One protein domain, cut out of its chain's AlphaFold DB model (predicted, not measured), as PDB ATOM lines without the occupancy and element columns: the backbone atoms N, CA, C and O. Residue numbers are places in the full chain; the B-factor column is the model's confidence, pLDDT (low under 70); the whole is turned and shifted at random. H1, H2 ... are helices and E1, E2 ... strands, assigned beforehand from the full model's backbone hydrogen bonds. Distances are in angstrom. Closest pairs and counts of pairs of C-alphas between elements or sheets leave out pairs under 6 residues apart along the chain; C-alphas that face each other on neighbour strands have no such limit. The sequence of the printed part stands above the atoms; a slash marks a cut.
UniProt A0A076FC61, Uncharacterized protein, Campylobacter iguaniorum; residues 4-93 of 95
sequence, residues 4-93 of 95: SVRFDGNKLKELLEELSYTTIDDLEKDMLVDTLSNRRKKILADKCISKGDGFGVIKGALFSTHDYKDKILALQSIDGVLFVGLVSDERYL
ATOM      1  N   SER A   4     287.793 253.620 153.901       66.75
ATOM      2  CA  SER A   4     286.662 254.539 153.871       66.75
ATOM      3  C   SER A   4     286.932 255.896 154.492       66.75
ATOM      4  O   SER A   4     287.856 256.048 155.283       66.75
ATOM      5  N   VAL A   5     286.080 256.867 154.171       73.81
ATOM      6  CA  VAL A   5     286.193 258.256 154.609       73.81
ATOM      7  C   VAL A   5     284.846 258.762 155.104       73.81
ATOM      8  O   VAL A   5     283.818 258.574 154.454       73.81
ATOM      9  N   ARG A   6     284.878 259.437 156.253       81.81
ATOM     10  CA  ARG A   6     283.758 260.194 156.816       81.81
ATOM     11  C   ARG A   6     283.847 261.663 156.397       81.81
ATOM     12  O   ARG A   6     284.917 262.271 156.510       81.81
ATOM     13  N   PHE A   7     282.719 262.230 155.985       82.44
ATOM     14  CA  PHE A   7     282.544 263.636 155.633       82.44
ATOM     15  C   PHE A   7     281.426 264.253 156.475       82.44
ATOM     16  O   PHE A   7     280.280 263.816 156.417       82.44
ATOM     17  N   ASP A   8     281.768 265.286 157.243       85.19
ATOM     18  CA  ASP A   8     280.845 266.081 158.049       85.19
ATOM     19  C   ASP A   8     281.150 267.583 157.932       85.19
ATOM     20  O   ASP A   8     282.251 267.995 157.542       85.19
ATOM     21  N   GLY A   9     280.143 268.409 158.231       86.56
ATOM     22  CA  GLY A   9     280.251 269.870 158.236       86.56
ATOM     23  C   GLY A   9     280.881 270.432 156.954       86.56
ATOM     24  O   GLY A   9     280.431 270.148 155.844       86.56
ATOM     25  N   ASN A  10     281.959 271.207 157.098       88.06
ATOM     26  CA  ASN A  10     282.640 271.851 155.967       88.06
ATOM     27  C   ASN A  10     283.244 270.851 154.969       88.06
ATOM     28  O   ASN A  10     283.216 271.109 153.772       88.06
ATOM     29  N   LYS A  11     283.728 269.690 155.429       85.06
ATOM     30  CA  LYS A  11     284.295 268.669 154.529       85.06
ATOM     31  C   LYS A  11     283.225 268.049 153.641       85.06
ATOM     32  O   LYS A  11     283.503 267.704 152.498       85.06
ATOM     33  N   LEU A  12     282.016 267.879 154.179       87.81
ATOM     34  CA  LEU A  12     280.876 267.433 153.389       87.81
ATOM     35  C   LEU A  12     280.512 268.489 152.345       87.81
ATOM     36  O   LEU A  12     280.337 268.142 151.184       87.81
ATOM     37  N   LYS A  13     280.477 269.767 152.731       87.88
ATOM     38  CA  LYS A  13     280.219 270.866 151.794       87.88
ATOM     39  C   LYS A  13     281.235 270.900 150.643       87.88
ATOM     40  O   LYS A  13     280.830 270.910 149.488       87.88
ATOM     41  N   GLU A  14     282.530 270.835 150.952       89.50
ATOM     42  CA  GLU A  14     283.607 270.778 149.949       89.50
ATOM     43  C   GLU A  14     283.449 269.575 149.006       89.50
ATOM     44  O   GLU A  14     283.578 269.707 147.790       89.50
ATOM     45  N   LEU A  15     283.124 268.395 149.547       89.38
ATOM     46  CA  LEU A  15     282.894 267.203 148.733       89.38
ATOM     47  C   LEU A  15     281.686 267.370 147.801       89.38
ATOM     48  O   LEU A  15     281.765 266.989 146.634       89.38
ATOM     49  N   LEU A  16     280.572 267.907 148.300       90.00
ATOM     50  CA  LEU A  16     279.373 268.131 147.492       90.00
ATOM     51  C   LEU A  16     279.672 269.099 146.342       90.00
ATOM     52  O   LEU A  16     279.330 268.796 145.199       90.00
ATOM     53  N   GLU A  17     280.409 270.181 146.602       92.94
ATOM     54  CA  GLU A  17     280.867 271.115 145.567       92.94
ATOM     55  C   GLU A  17     281.749 270.412 144.513       92.94
ATOM     56  O   GLU A  17     281.498 270.542 143.309       92.94
ATOM     57  N   GLU A  18     282.719 269.588 144.933       91.62
ATOM     58  CA  GLU A  18     283.565 268.794 144.021       91.62
ATOM     59  C   GLU A  18     282.754 267.819 143.144       91.62
ATOM     60  O   GLU A  18     283.097 267.571 141.978       91.62
ATOM     61  N   LEU A  19     281.674 267.259 143.692       90.38
ATOM     62  CA  LEU A  19     280.761 266.340 143.006       90.38
ATOM     63  C   LEU A  19     279.662 267.056 142.202       90.38
ATOM     64  O   LEU A  19     278.908 266.395 141.472       90.38
ATOM     65  N   SER A  20     279.624 268.389 142.276       93.75
ATOM     66  CA  SER A  20     278.610 269.248 141.661       93.75
ATOM     67  C   SER A  20     277.198 268.977 142.196       93.75
ATOM     68  O   SER A  20     276.254 268.846 141.418       93.75
ATOM     69  N   TYR A  21     277.076 268.878 143.520       90.88
ATOM     70  CA  TYR A  21     275.819 268.825 144.266       90.88
ATOM     71  C   TYR A  21     275.691 270.031 145.194       90.88
ATOM     72  O   TYR A  21     276.683 270.542 145.712       90.88
ATOM     73  N   THR A  22     274.452 270.460 145.426       88.12
ATOM     74  CA  THR A  22     274.149 271.570 146.340       88.12
ATOM     75  C   THR A  22     273.915 271.064 147.759       88.12
ATOM     76  O   THR A  22     274.321 271.704 148.727       88.12
ATOM     77  N   THR A  23     273.259 269.908 147.887       87.88
ATOM     78  CA  THR A  23     272.869 269.310 149.168       87.88
ATOM     79  C   THR A  23     273.196 267.821 149.207       87.88
ATOM     80  O   THR A  23     273.411 267.193 148.169       87.88
ATOM     81  N   ILE A  24     273.230 267.247 150.415       85.06
ATOM     82  CA  ILE A  24     273.369 265.797 150.577       85.06
ATOM     83  C   ILE A  24     272.154 265.059 149.997       85.06
ATOM     84  O   ILE A  24     272.344 264.038 149.351       85.06
ATOM     85  N   ASP A  25     270.950 265.628 150.097       86.62
ATOM     86  CA  ASP A  25     269.716 265.059 149.540       86.62
ATOM     87  C   ASP A  25     269.795 264.857 148.018       86.62
ATOM     88  O   ASP A  25     269.261 263.886 147.481       86.62
ATOM     89  N   ASP A  26     270.457 265.768 147.296       87.50
ATOM     90  CA  ASP A  26     270.640 265.638 145.844       87.50
ATOM     91  C   ASP A  26     271.571 264.470 145.500       87.50
ATOM     92  O   ASP A  26     271.325 263.727 144.548       87.50
ATOM     93  N   LEU A  27     272.622 264.281 146.301       87.19
ATOM     94  CA  LEU A  27     273.512 263.132 146.187       87.19
ATOM     95  C   LEU A  27     272.787 261.831 146.564       87.19
ATOM     96  O   LEU A  27     272.927 260.836 145.856       87.19
ATOM     97  N   GLU A  28     271.995 261.829 147.637       82.38
ATOM     98  CA  GLU A  28     271.222 260.664 148.086       82.38
ATOM     99  C   GLU A  28     270.206 260.206 147.039       82.38
ATOM    100  O   GLU A  28     270.063 259.005 146.805       82.38
ATOM    101  N   LYS A  29     269.535 261.141 146.356       83.88
ATOM    102  CA  LYS A  29     268.638 260.812 145.238       83.88
ATOM    103  C   LYS A  29     269.391 260.090 144.125       83.88
ATOM    104  O   LYS A  29     268.953 259.017 143.719       83.88
ATOM    105  N   ASP A  30     270.526 260.632 143.678       84.12
ATOM    106  CA  ASP A  30     271.360 260.010 142.636       84.12
ATOM    107  C   ASP A  30     271.916 258.638 143.071       84.12
ATOM    108  O   ASP A  30     272.036 257.725 142.251       84.12
ATOM    109  N   MET A  31     272.230 258.471 144.361       79.00
ATOM    110  CA  MET A  31     272.637 257.186 144.940       79.00
ATOM    111  C   MET A  31     271.515 256.146 144.873       79.00
ATOM    112  O   MET A  31     271.763 255.011 144.467       79.00
ATOM    113  N   LEU A  32     270.288 256.523 145.246       76.12
ATOM    114  CA  LEU A  32     269.123 255.632 145.240       76.12
ATOM    115  C   LEU A  32     268.732 255.157 143.845       76.12
ATOM    116  O   LEU A  32     268.241 254.040 143.697       76.12
ATOM    117  N   VAL A  33     268.915 256.006 142.834       80.44
ATOM    118  CA  VAL A  33     268.558 255.677 141.447       80.44
ATOM    119  C   VAL A  33     269.717 255.059 140.651       80.44
ATOM    120  O   VAL A  33     269.560 254.808 139.461       80.44
ATOM    121  N   ASP A  34     270.864 254.803 141.292       73.62
ATOM    122  CA  ASP A  34     272.081 254.230 140.694       73.62
ATOM    123  C   ASP A  34     272.608 254.992 139.455       73.62
ATOM    124  O   ASP A  34     273.134 254.424 138.498       73.62
ATOM    125  N   THR A  35     272.489 256.324 139.458       79.25
ATOM    126  CA  THR A  35     272.854 257.179 138.306       79.25
ATOM    127  C   THR A  35     274.189 257.904 138.469       79.25
ATOM    128  O   THR A  35     274.530 258.782 137.668       79.25
ATOM    129  N   LEU A  36     274.993 257.552 139.481       83.12
ATOM    130  CA  LEU A  36     276.286 258.201 139.695       83.12
ATOM    131  C   LEU A  36     277.184 258.079 138.454       83.12
ATOM    132  O   LEU A  36     277.487 256.993 137.960       83.12
ATOM    133  N   SER A  37     277.674 259.216 137.962       87.38
ATOM    134  CA  SER A  37     278.567 259.235 136.803       87.38
ATOM    135  C   SER A  37     279.937 258.626 137.126       87.38
ATOM    136  O   SER A  37     280.433 258.716 138.252       87.38
ATOM    137  N   ASN A  38     280.623 258.083 136.114       85.69
ATOM    138  CA  ASN A  38     281.974 257.525 136.278       85.69
ATOM    139  C   ASN A  38     282.983 258.541 136.842       85.69
ATOM    140  O   ASN A  38     283.872 258.173 137.611       85.69
ATOM    141  N   ARG A  39     282.828 259.831 136.507       90.44
ATOM    142  CA  ARG A  39     283.637 260.914 137.088       90.44
ATOM    143  C   ARG A  39     283.412 261.022 138.598       90.44
ATOM    144  O   ARG A  39     284.388 261.084 139.341       90.44
ATOM    145  N   ARG A  40     282.155 261.029 139.051       88.69
ATOM    146  CA  ARG A  40     281.803 261.120 140.478       88.69
ATOM    147  C   ARG A  40     282.283 259.887 141.244       88.69
ATOM    148  O   ARG A  40     282.950 260.040 142.263       88.69
ATOM    149  N   LYS A  41     282.065 258.685 140.693       85.75
ATOM    150  CA  LYS A  41     282.597 257.422 141.244       85.75
ATOM    151  C   LYS A  41     284.116 257.484 141.433       85.75
ATOM    152  O   LYS A  41     284.616 257.131 142.496       85.75
ATOM    153  N   LYS A  42     284.848 258.004 140.439       86.38
ATOM    154  CA  LYS A  42     286.304 258.202 140.524       86.38
ATOM    155  C   LYS A  42     286.701 259.155 141.655       86.38
ATOM    156  O   LYS A  42     287.599 258.812 142.411       86.38
ATOM    157  N   ILE A  43     286.053 260.315 141.782       86.81
ATOM    158  CA  ILE A  43     286.354 261.291 142.849       86.81
ATOM    159  C   ILE A  43     286.178 260.639 144.225       86.81
ATOM    160  O   ILE A  43     287.092 260.665 145.046       86.81
ATOM    161  N   LEU A  44     285.032 259.994 144.447       85.81
ATOM    162  CA  LEU A  44     284.705 259.301 145.696       85.81
ATOM    163  C   LEU A  44     285.713 258.181 146.017       85.81
ATOM    164  O   LEU A  44     286.197 258.076 147.147       85.81
ATOM    165  N   ALA A  45     286.089 257.387 145.012       80.31
ATOM    166  CA  ALA A  45     287.088 256.334 145.153       80.31
ATOM    167  C   ALA A  45     288.493 256.886 145.463       80.31
ATOM    168  O   ALA A  45     289.179 256.358 146.341       80.31
ATOM    169  N   ASP A  46     288.914 257.971 144.806       82.81
ATOM    170  CA  ASP A  46     290.218 258.612 145.025       82.81
ATOM    171  C   ASP A  46     290.343 259.145 146.471       82.81
ATOM    172  O   ASP A  46     291.393 258.992 147.113       82.81
ATOM    173  N   LYS A  47     289.259 259.686 147.049       80.38
ATOM    174  CA  LYS A  47     289.227 260.089 148.471       80.38
ATOM    175  C   LYS A  47     289.419 258.885 149.404       80.38
ATOM    176  O   LYS A  47     290.156 258.988 150.381       80.38
ATOM    177  N   CYS A  48     288.833 257.733 149.073       75.19
ATOM    178  CA  CYS A  48     288.993 256.496 149.845       75.19
ATOM    179  C   CYS A  48     290.388 255.872 149.721       75.19
ATOM    180  O   CYS A  48     290.866 255.223 150.648       75.19
ATOM    181  N   ILE A  49     291.056 256.033 148.579       71.75
ATOM    182  CA  ILE A  49     292.407 255.497 148.367       71.75
ATOM    183  C   ILE A  49     293.454 256.330 149.117       71.75
ATOM    184  O   ILE A  49     294.421 255.755 149.622       71.75
ATOM    185  N   SER A  50     293.251 257.648 149.192       64.38
ATOM    186  CA  SER A  50     294.213 258.618 149.732       64.38
ATOM    187  C   SER A  50     294.227 258.746 151.260       64.38
ATOM    188  O   SER A  50     295.195 259.283 151.797       64.38
ATOM    189  N   LYS A  51     293.217 258.239 151.983       57.44
ATOM    190  CA  LYS A  51     293.175 258.260 153.456       57.44
ATOM    191  C   LYS A  51     293.169 256.844 154.040       57.44
ATOM    192  O   LYS A  51     292.373 256.001 153.639       57.44
ATOM    193  N   GLY A  52     294.109 256.577 154.948       43.88
ATOM    194  CA  GLY A  52     294.219 255.308 155.669       43.88
ATOM    195  C   GLY A  52     293.067 255.077 156.657       43.88
ATOM    196  O   GLY A  52     292.619 256.021 157.299       43.88
ATOM    197  N   ASP A  53     292.669 253.803 156.738       39.03
ATOM    198  CA  ASP A  53     291.777 253.080 157.665       39.03
ATOM    199  C   ASP A  53     290.278 253.436 157.838       39.03
ATOM    200  O   ASP A  53     289.907 254.498 158.321       39.03
ATOM    201  N   GLY A  54     289.443 252.410 157.558       41.69
ATOM    202  CA  GLY A  54     288.418 251.861 158.470       41.69
ATOM    203  C   GLY A  54     286.967 252.364 158.372       41.69
ATOM    204  O   GLY A  54     286.686 253.491 158.765       41.69
ATOM    205  N   PHE A  55     286.023 251.496 157.953       44.19
ATOM    206  CA  PHE A  55     284.566 251.754 158.011       44.19
ATOM    207  C   PHE A  55     283.899 250.892 159.076       44.19
ATOM    208  O   PHE A  55     284.240 249.714 159.207       44.19
ATOM    209  N   GLY A  56     282.891 251.458 159.739       37.31
ATOM    210  CA  GLY A  56     281.837 250.723 160.430       37.31
ATOM    211  C   GLY A  56     280.512 250.967 159.711       37.31
ATOM    212  O   GLY A  56     280.164 252.113 159.446       37.31
ATOM    213  N   VAL A  57     279.799 249.894 159.377       38.94
ATOM    214  CA  VAL A  57     278.459 249.956 158.784       38.94
ATOM    215  C   VAL A  57     277.463 250.108 159.927       38.94
ATOM    216  O   VAL A  57     277.331 249.214 160.762       38.94
ATOM    217  N   ILE A  58     276.756 251.236 159.989       37.72
ATOM    218  CA  ILE A  58     275.682 251.434 160.972       37.72
ATOM    219  C   ILE A  58     274.365 250.889 160.400       37.72
ATOM    220  O   ILE A  58     273.991 251.164 159.260       37.72
ATOM    221  N   LYS A  59     273.653 250.089 161.192       36.19
ATOM    222  CA  LYS A  59     272.383 249.456 160.815       36.19
ATOM    223  C   LYS A  59     271.274 250.518 160.684       36.19
ATOM    224  O   LYS A  59     271.077 251.287 161.617       36.19
ATOM    225  N   GLY A  60     270.537 250.526 159.568       37.62
ATOM    226  CA  GLY A  60     269.377 251.413 159.341       37.62
ATOM    227  C   GLY A  60     269.600 252.592 158.387       37.62
ATOM    228  O   GLY A  60     268.686 253.384 158.192       37.62
ATOM    229  N   ALA A  61     270.781 252.707 157.781       49.22
ATOM    230  CA  ALA A  61     271.082 253.780 156.843       49.22
ATOM    231  C   ALA A  61     270.720 253.434 155.393       49.22
ATOM    232  O   ALA A  61     270.696 252.265 155.001       49.22
ATOM    233  N   LEU A  62     270.521 254.478 154.591       56.62
ATOM    234  CA  LEU A  62     270.412 254.376 153.143       56.62
ATOM    235  C   LEU A  62     271.764 253.948 152.561       56.62
ATOM    236  O   LEU A  62     272.796 254.525 152.910       56.62
ATOM    237  N   PHE A  63     271.758 252.941 151.692       62.75
ATOM    238  CA  PHE A  63     272.977 252.329 151.182       62.75
ATOM    239  C   PHE A  63     272.912 252.143 149.665       62.75
ATOM    240  O   PHE A  63     271.916 251.628 149.156       62.75
ATOM    241  N   SER A  64     273.974 252.531 148.952       67.56
ATOM    242  CA  SER A  64     274.143 252.234 147.524       67.56
ATOM    243  C   SER A  64     275.535 251.673 147.228       67.56
ATOM    244  O   SER A  64     276.530 252.033 147.870       67.56
ATOM    245  N   THR A  65     275.595 250.775 146.242       67.94
ATOM    246  CA  THR A  65     276.829 250.166 145.733       67.94
ATOM    247  C   THR A  65     277.040 250.528 144.287       67.94
ATOM    248  O   THR A  65     276.113 250.435 143.491       67.94
ATOM    249  N   HIS A  66     278.278 250.838 143.926       72.06
ATOM    250  CA  HIS A  66     278.637 251.049 142.533       72.06
ATOM    251  C   HIS A  66     279.958 250.373 142.197       72.06
ATOM    252  O   HIS A  66     280.946 250.558 142.908       72.06
ATOM    253  N   ASP A  67     280.013 249.671 141.071       73.81
ATOM    254  CA  ASP A  67     281.265 249.087 140.599       73.81
ATOM    255  C   ASP A  67     282.281 250.170 140.211       73.81
ATOM    256  O   ASP A  67     281.985 251.127 139.485       73.81
ATOM    257  N   TYR A  68     283.509 250.007 140.696       75.00
ATOM    258  CA  TYR A  68     284.657 250.843 140.380       75.00
ATOM    259  C   TYR A  68     285.952 250.022 140.414       75.00
ATOM    260  O   TYR A  68     286.495 249.754 141.485       75.00
ATOM    261  N   LYS A  69     286.492 249.675 139.235       76.19
ATOM    262  CA  LYS A  69     287.789 248.977 139.072       76.19
ATOM    263  C   LYS A  69     287.945 247.767 140.010       76.19
ATOM    264  O   LYS A  69     288.811 247.771 140.886       76.19
ATOM    265  N   ASP A  70     287.069 246.776 139.849       73.69
ATOM    266  CA  ASP A  70     287.049 245.527 140.634       73.69
ATOM    267  C   ASP A  70     286.826 245.728 142.144       73.69
ATOM    268  O   ASP A  70     287.108 244.856 142.967       73.69
ATOM    269  N   LYS A  71     286.327 246.907 142.525       74.44
ATOM    270  CA  LYS A  71     285.878 247.232 143.874       74.44
ATOM    271  C   LYS A  71     284.458 247.748 143.833       74.44
ATOM    272  O   LYS A  71     284.021 248.327 142.846       74.44
ATOM    273  N   ILE A  72     283.784 247.606 144.958       77.25
ATOM    274  CA  ILE A  72     282.458 248.142 145.187       77.25
ATOM    275  C   ILE A  72     282.616 249.432 145.988       77.25
ATOM    276  O   ILE A  72     283.167 249.433 147.095       77.25
ATOM    277  N   LEU A  73     282.157 250.536 145.406       79.06
ATOM    278  CA  LEU A  73     282.008 251.823 146.066       79.06
ATOM    279  C   LEU A  73     280.712 251.810 146.872       79.06
ATOM    280  O   LEU A  73     279.626 251.748 146.311       79.06
ATOM    281  N   ALA A  74     280.864 251.872 148.182       78.75
ATOM    282  CA  ALA A  74     279.818 251.904 149.181       78.75
ATOM    283  C   ALA A  74     279.564 253.345 149.610       78.75
ATOM    284  O   ALA A  74     280.513 254.049 149.964       78.75
ATOM    285  N   LEU A  75     278.310 253.775 149.634       79.88
ATOM    286  CA  LEU A  75     277.932 255.068 150.191       79.88
ATOM    287  C   LEU A  75     276.857 254.887 151.257       79.88
ATOM    288  O   LEU A  75     275.926 254.103 151.080       79.88
ATOM    289  N   GLN A  76     276.999 255.621 152.356       78.56
ATOM    290  CA  GLN A  76     276.088 255.597 153.492       78.56
ATOM    291  C   GLN A  76     275.901 257.016 154.033       78.56
ATOM    292  O   GLN A  76     276.883 257.695 154.317       78.56
ATOM    293  N   SER A  77     274.655 257.451 154.203       75.75
ATOM    294  CA  SER A  77     274.322 258.749 154.803       75.75
ATOM    295  C   SER A  77     273.516 258.564 156.086       75.75
ATOM    296  O   SER A  77     272.597 257.743 156.128       75.75
ATOM    297  N   ILE A  78     273.906 259.273 157.149       76.31
ATOM    298  CA  ILE A  78     273.277 259.221 158.478       76.31
ATOM    299  C   ILE A  78     273.325 260.618 159.088       76.31
ATOM    300  O   ILE A  78     274.415 261.143 159.302       76.31
ATOM    301  N   ASP A  79     272.166 261.203 159.391       79.44
ATOM    302  CA  ASP A  79     272.038 262.484 160.104       79.44
ATOM    303  C   ASP A  79     272.954 263.602 159.557       79.44
ATOM    304  O   ASP A  79     273.604 264.334 160.305       79.44
ATOM    305  N   GLY A  80     273.046 263.721 158.226       76.56
ATOM    306  CA  GLY A  80     273.886 264.728 157.563       76.56
ATOM    307  C   GLY A  80     275.388 264.414 157.564       76.56
ATOM    308  O   GLY A  80     276.203 265.295 157.292       76.56
ATOM    309  N   VAL A  81     275.770 263.172 157.866       80.56
ATOM    310  CA  VAL A  81     277.136 262.655 157.747       80.56
ATOM    311  C   VAL A  81     277.186 261.655 156.602       80.56
ATOM    312  O   VAL A  81     276.471 260.653 156.618       80.56
ATOM    313  N   LEU A  82     278.074 261.895 155.636       82.62
ATOM    314  CA  LEU A  82     278.311 260.969 154.534       82.62
ATOM    315  C   LEU A  82     279.540 260.113 154.815       82.62
ATOM    316  O   LEU A  82     280.629 260.596 155.132       82.62
ATOM    317  N   PHE A  83     279.369 258.824 154.611       80.75
ATOM    318  CA  PHE A  83     280.382 257.809 154.729       80.75
ATOM    319  C   PHE A  83     280.571 257.154 153.357       80.75
ATOM    320  O   PHE A  83     279.621 256.671 152.745       80.75
ATOM    321  N   VAL A  84     281.807 257.142 152.860       79.12
ATOM    322  CA  VAL A  84     282.159 256.565 151.554       79.12
ATOM    323  C   VAL A  84     283.203 255.479 151.766       79.12
ATOM    324  O   VAL A  84     284.194 255.717 152.453       79.12
ATOM    325  N   GLY A  85     283.009 254.298 151.188       77.75
ATOM    326  CA  GLY A  85     283.899 253.151 151.340       77.75
ATOM    327  C   GLY A  85     284.215 252.448 150.024       77.75
ATOM    328  O   GLY A  85     283.442 252.493 149.076       77.75
ATOM    329  N   LEU A  86     285.357 251.763 149.976       75.94
ATOM    330  CA  LEU A  86     285.711 250.821 148.916       75.94
ATOM    331  C   LEU A  86     285.892 249.430 149.520       75.94
ATOM    332  O   LEU A  86     286.780 249.217 150.357       75.94
ATOM    333  N   VAL A  87     285.099 248.473 149.051       73.06
ATOM    334  CA  VAL A  87     285.214 247.062 149.432       73.06
ATOM    335  C   VAL A  87     285.522 246.198 148.217       73.06
ATOM    336  O   VAL A  87     285.251 246.575 147.085       73.06
ATOM    337  N   SER A  88     286.142 245.045 148.442       71.88
ATOM    338  CA  SER A  88     286.419 244.059 147.389       71.88
ATOM    339  C   SER A  88     285.322 243.000 147.260       71.88
ATOM    340  O   SER A  88     285.416 242.140 146.399       71.88
ATOM    341  N   ASP A  89     284.345 243.006 148.168       67.31
ATOM    342  CA  ASP A  89     283.270 242.018 148.237       67.31
ATOM    343  C   ASP A  89     282.084 242.636 148.987       67.31
ATOM    344  O   ASP A  89     282.264 243.264 150.038       67.31
ATOM    345  N   GLU A  90     280.886 242.470 148.435       65.75
ATOM    346  CA  GLU A  90     279.636 243.016 148.965       65.75
ATOM    347  C   GLU A  90     279.283 242.472 150.354       65.75
ATOM    348  O   GLU A  90     278.666 243.162 151.165       65.75
ATOM    349  N   ARG A  91     279.753 241.272 150.703       65.88
ATOM    350  CA  ARG A  91     279.524 240.665 152.024       65.88
ATOM    351  C   ARG A  91     280.156 241.475 153.153       65.88
ATOM    352  O   ARG A  91     279.733 241.382 154.301       65.88
ATOM    353  N   TYR A  92     281.148 242.307 152.837       60.38
ATOM    354  CA  TYR A  92     281.774 243.215 153.795       60.38
ATOM    355  C   TYR A  92     280.979 244.500 154.046       60.38
ATOM    356  O   TYR A  92     281.387 245.272 154.917       60.38
ATOM    357  N   LEU A  93     279.884 244.733 153.320       58.94
ATOM    358  CA  LEU A  93     279.021 245.911 153.453       58.94
ATOM    359  C   LEU A  93     278.031 245.806 154.609       58.94
ATOM    360  O   LEU A  93     277.442 246.811 154.974       58.94
TER     361      LEU A  93
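AT A GLANCE: This is residues 4 to 93 of the 95 residues of an uncharacterized protein of Campylobacter iguaniorum (UniProt A0A076FC61). A strongly twisted sheet of four strands has helices H1, H2 and H3 over one face, with H3 crossing behind its strands; the link of residues 51 to 61 passes over the other face, and little H4 sits at one end. The 90 printed residues hold named elements in the order E1 H1 H2 H3 E2 E3 E4 H4, a mixed class in two layers, helices on one face of a sheet. The sheet order is E1 E4 E3 E2, antiparallel throughout, and E2 E3 E4 form a meander, each strand the antiparallel neighbour of the one before. The whole is compact, with radius of gyration of the C-alphas 11.9 A and spans of 31 by 27 by 27 A.

HOW THE PARTS SIT: Inner strands E3, residues 71 to 78, and E4, residues 81 to 87, form a hairpin, with N 83 and O 76 2.7 A apart. Edge strand E2, residues 62 to 68, forms a hairpin with E3, with N 73 and O 66 at 2.8 A. Edge strand E1, residues 4 to 7, is antiparallel to E4, with N 5 and O 84 at 2.8 A. H3, residues 38 to 50, runs across the strands at a height of 8.1 A over the sheet, at 89 degrees to E4 on the local plane; the closest C-alphas of H3 and E4 are those of Cys 48 and Gly 85, 6.3 A apart. H2, residues 24 to 32, is on the same face at height 9.1 A, over E3 and E2; the C-alphas of Met 31 and Ser 64 are closest to each other, 5.8 A. H1, residues 9 to 19, is on the sheet, and is close to but not clearly touching H3, with C-alphas Leu 19 and Arg 40 closest, 5.9 A. H2 and H3 are apart. H4, residues 90 to 93, only grazes the sheet. In H1, H2 and H3 every O i to N i+4 pair is within hydrogen-bond range; H4 is too short for one.

IN THESE COORDINATES: E1 begins at C-alpha 4 (286.662, 254.539, 153.871) and H4 ends at C-alpha 93 (279.021, 245.911, 153.453). From first to last C-alpha, E3 measures 22.7 A, E2 and E4 19.4 A each, H3 18.2 A, H1 15.6 A and H2 12.2 A.

THE WHOLE: The C-alphas farthest apart are those of Thr 22 and Arg 91, 31.9 A. The printed part has no cut; the link H3 to E2, with 11 residues, is long. Mean pLDDT of the printed part is 75.1, and it is under 70 at residue 4, residues 50 to 65 and residues 89 to 93.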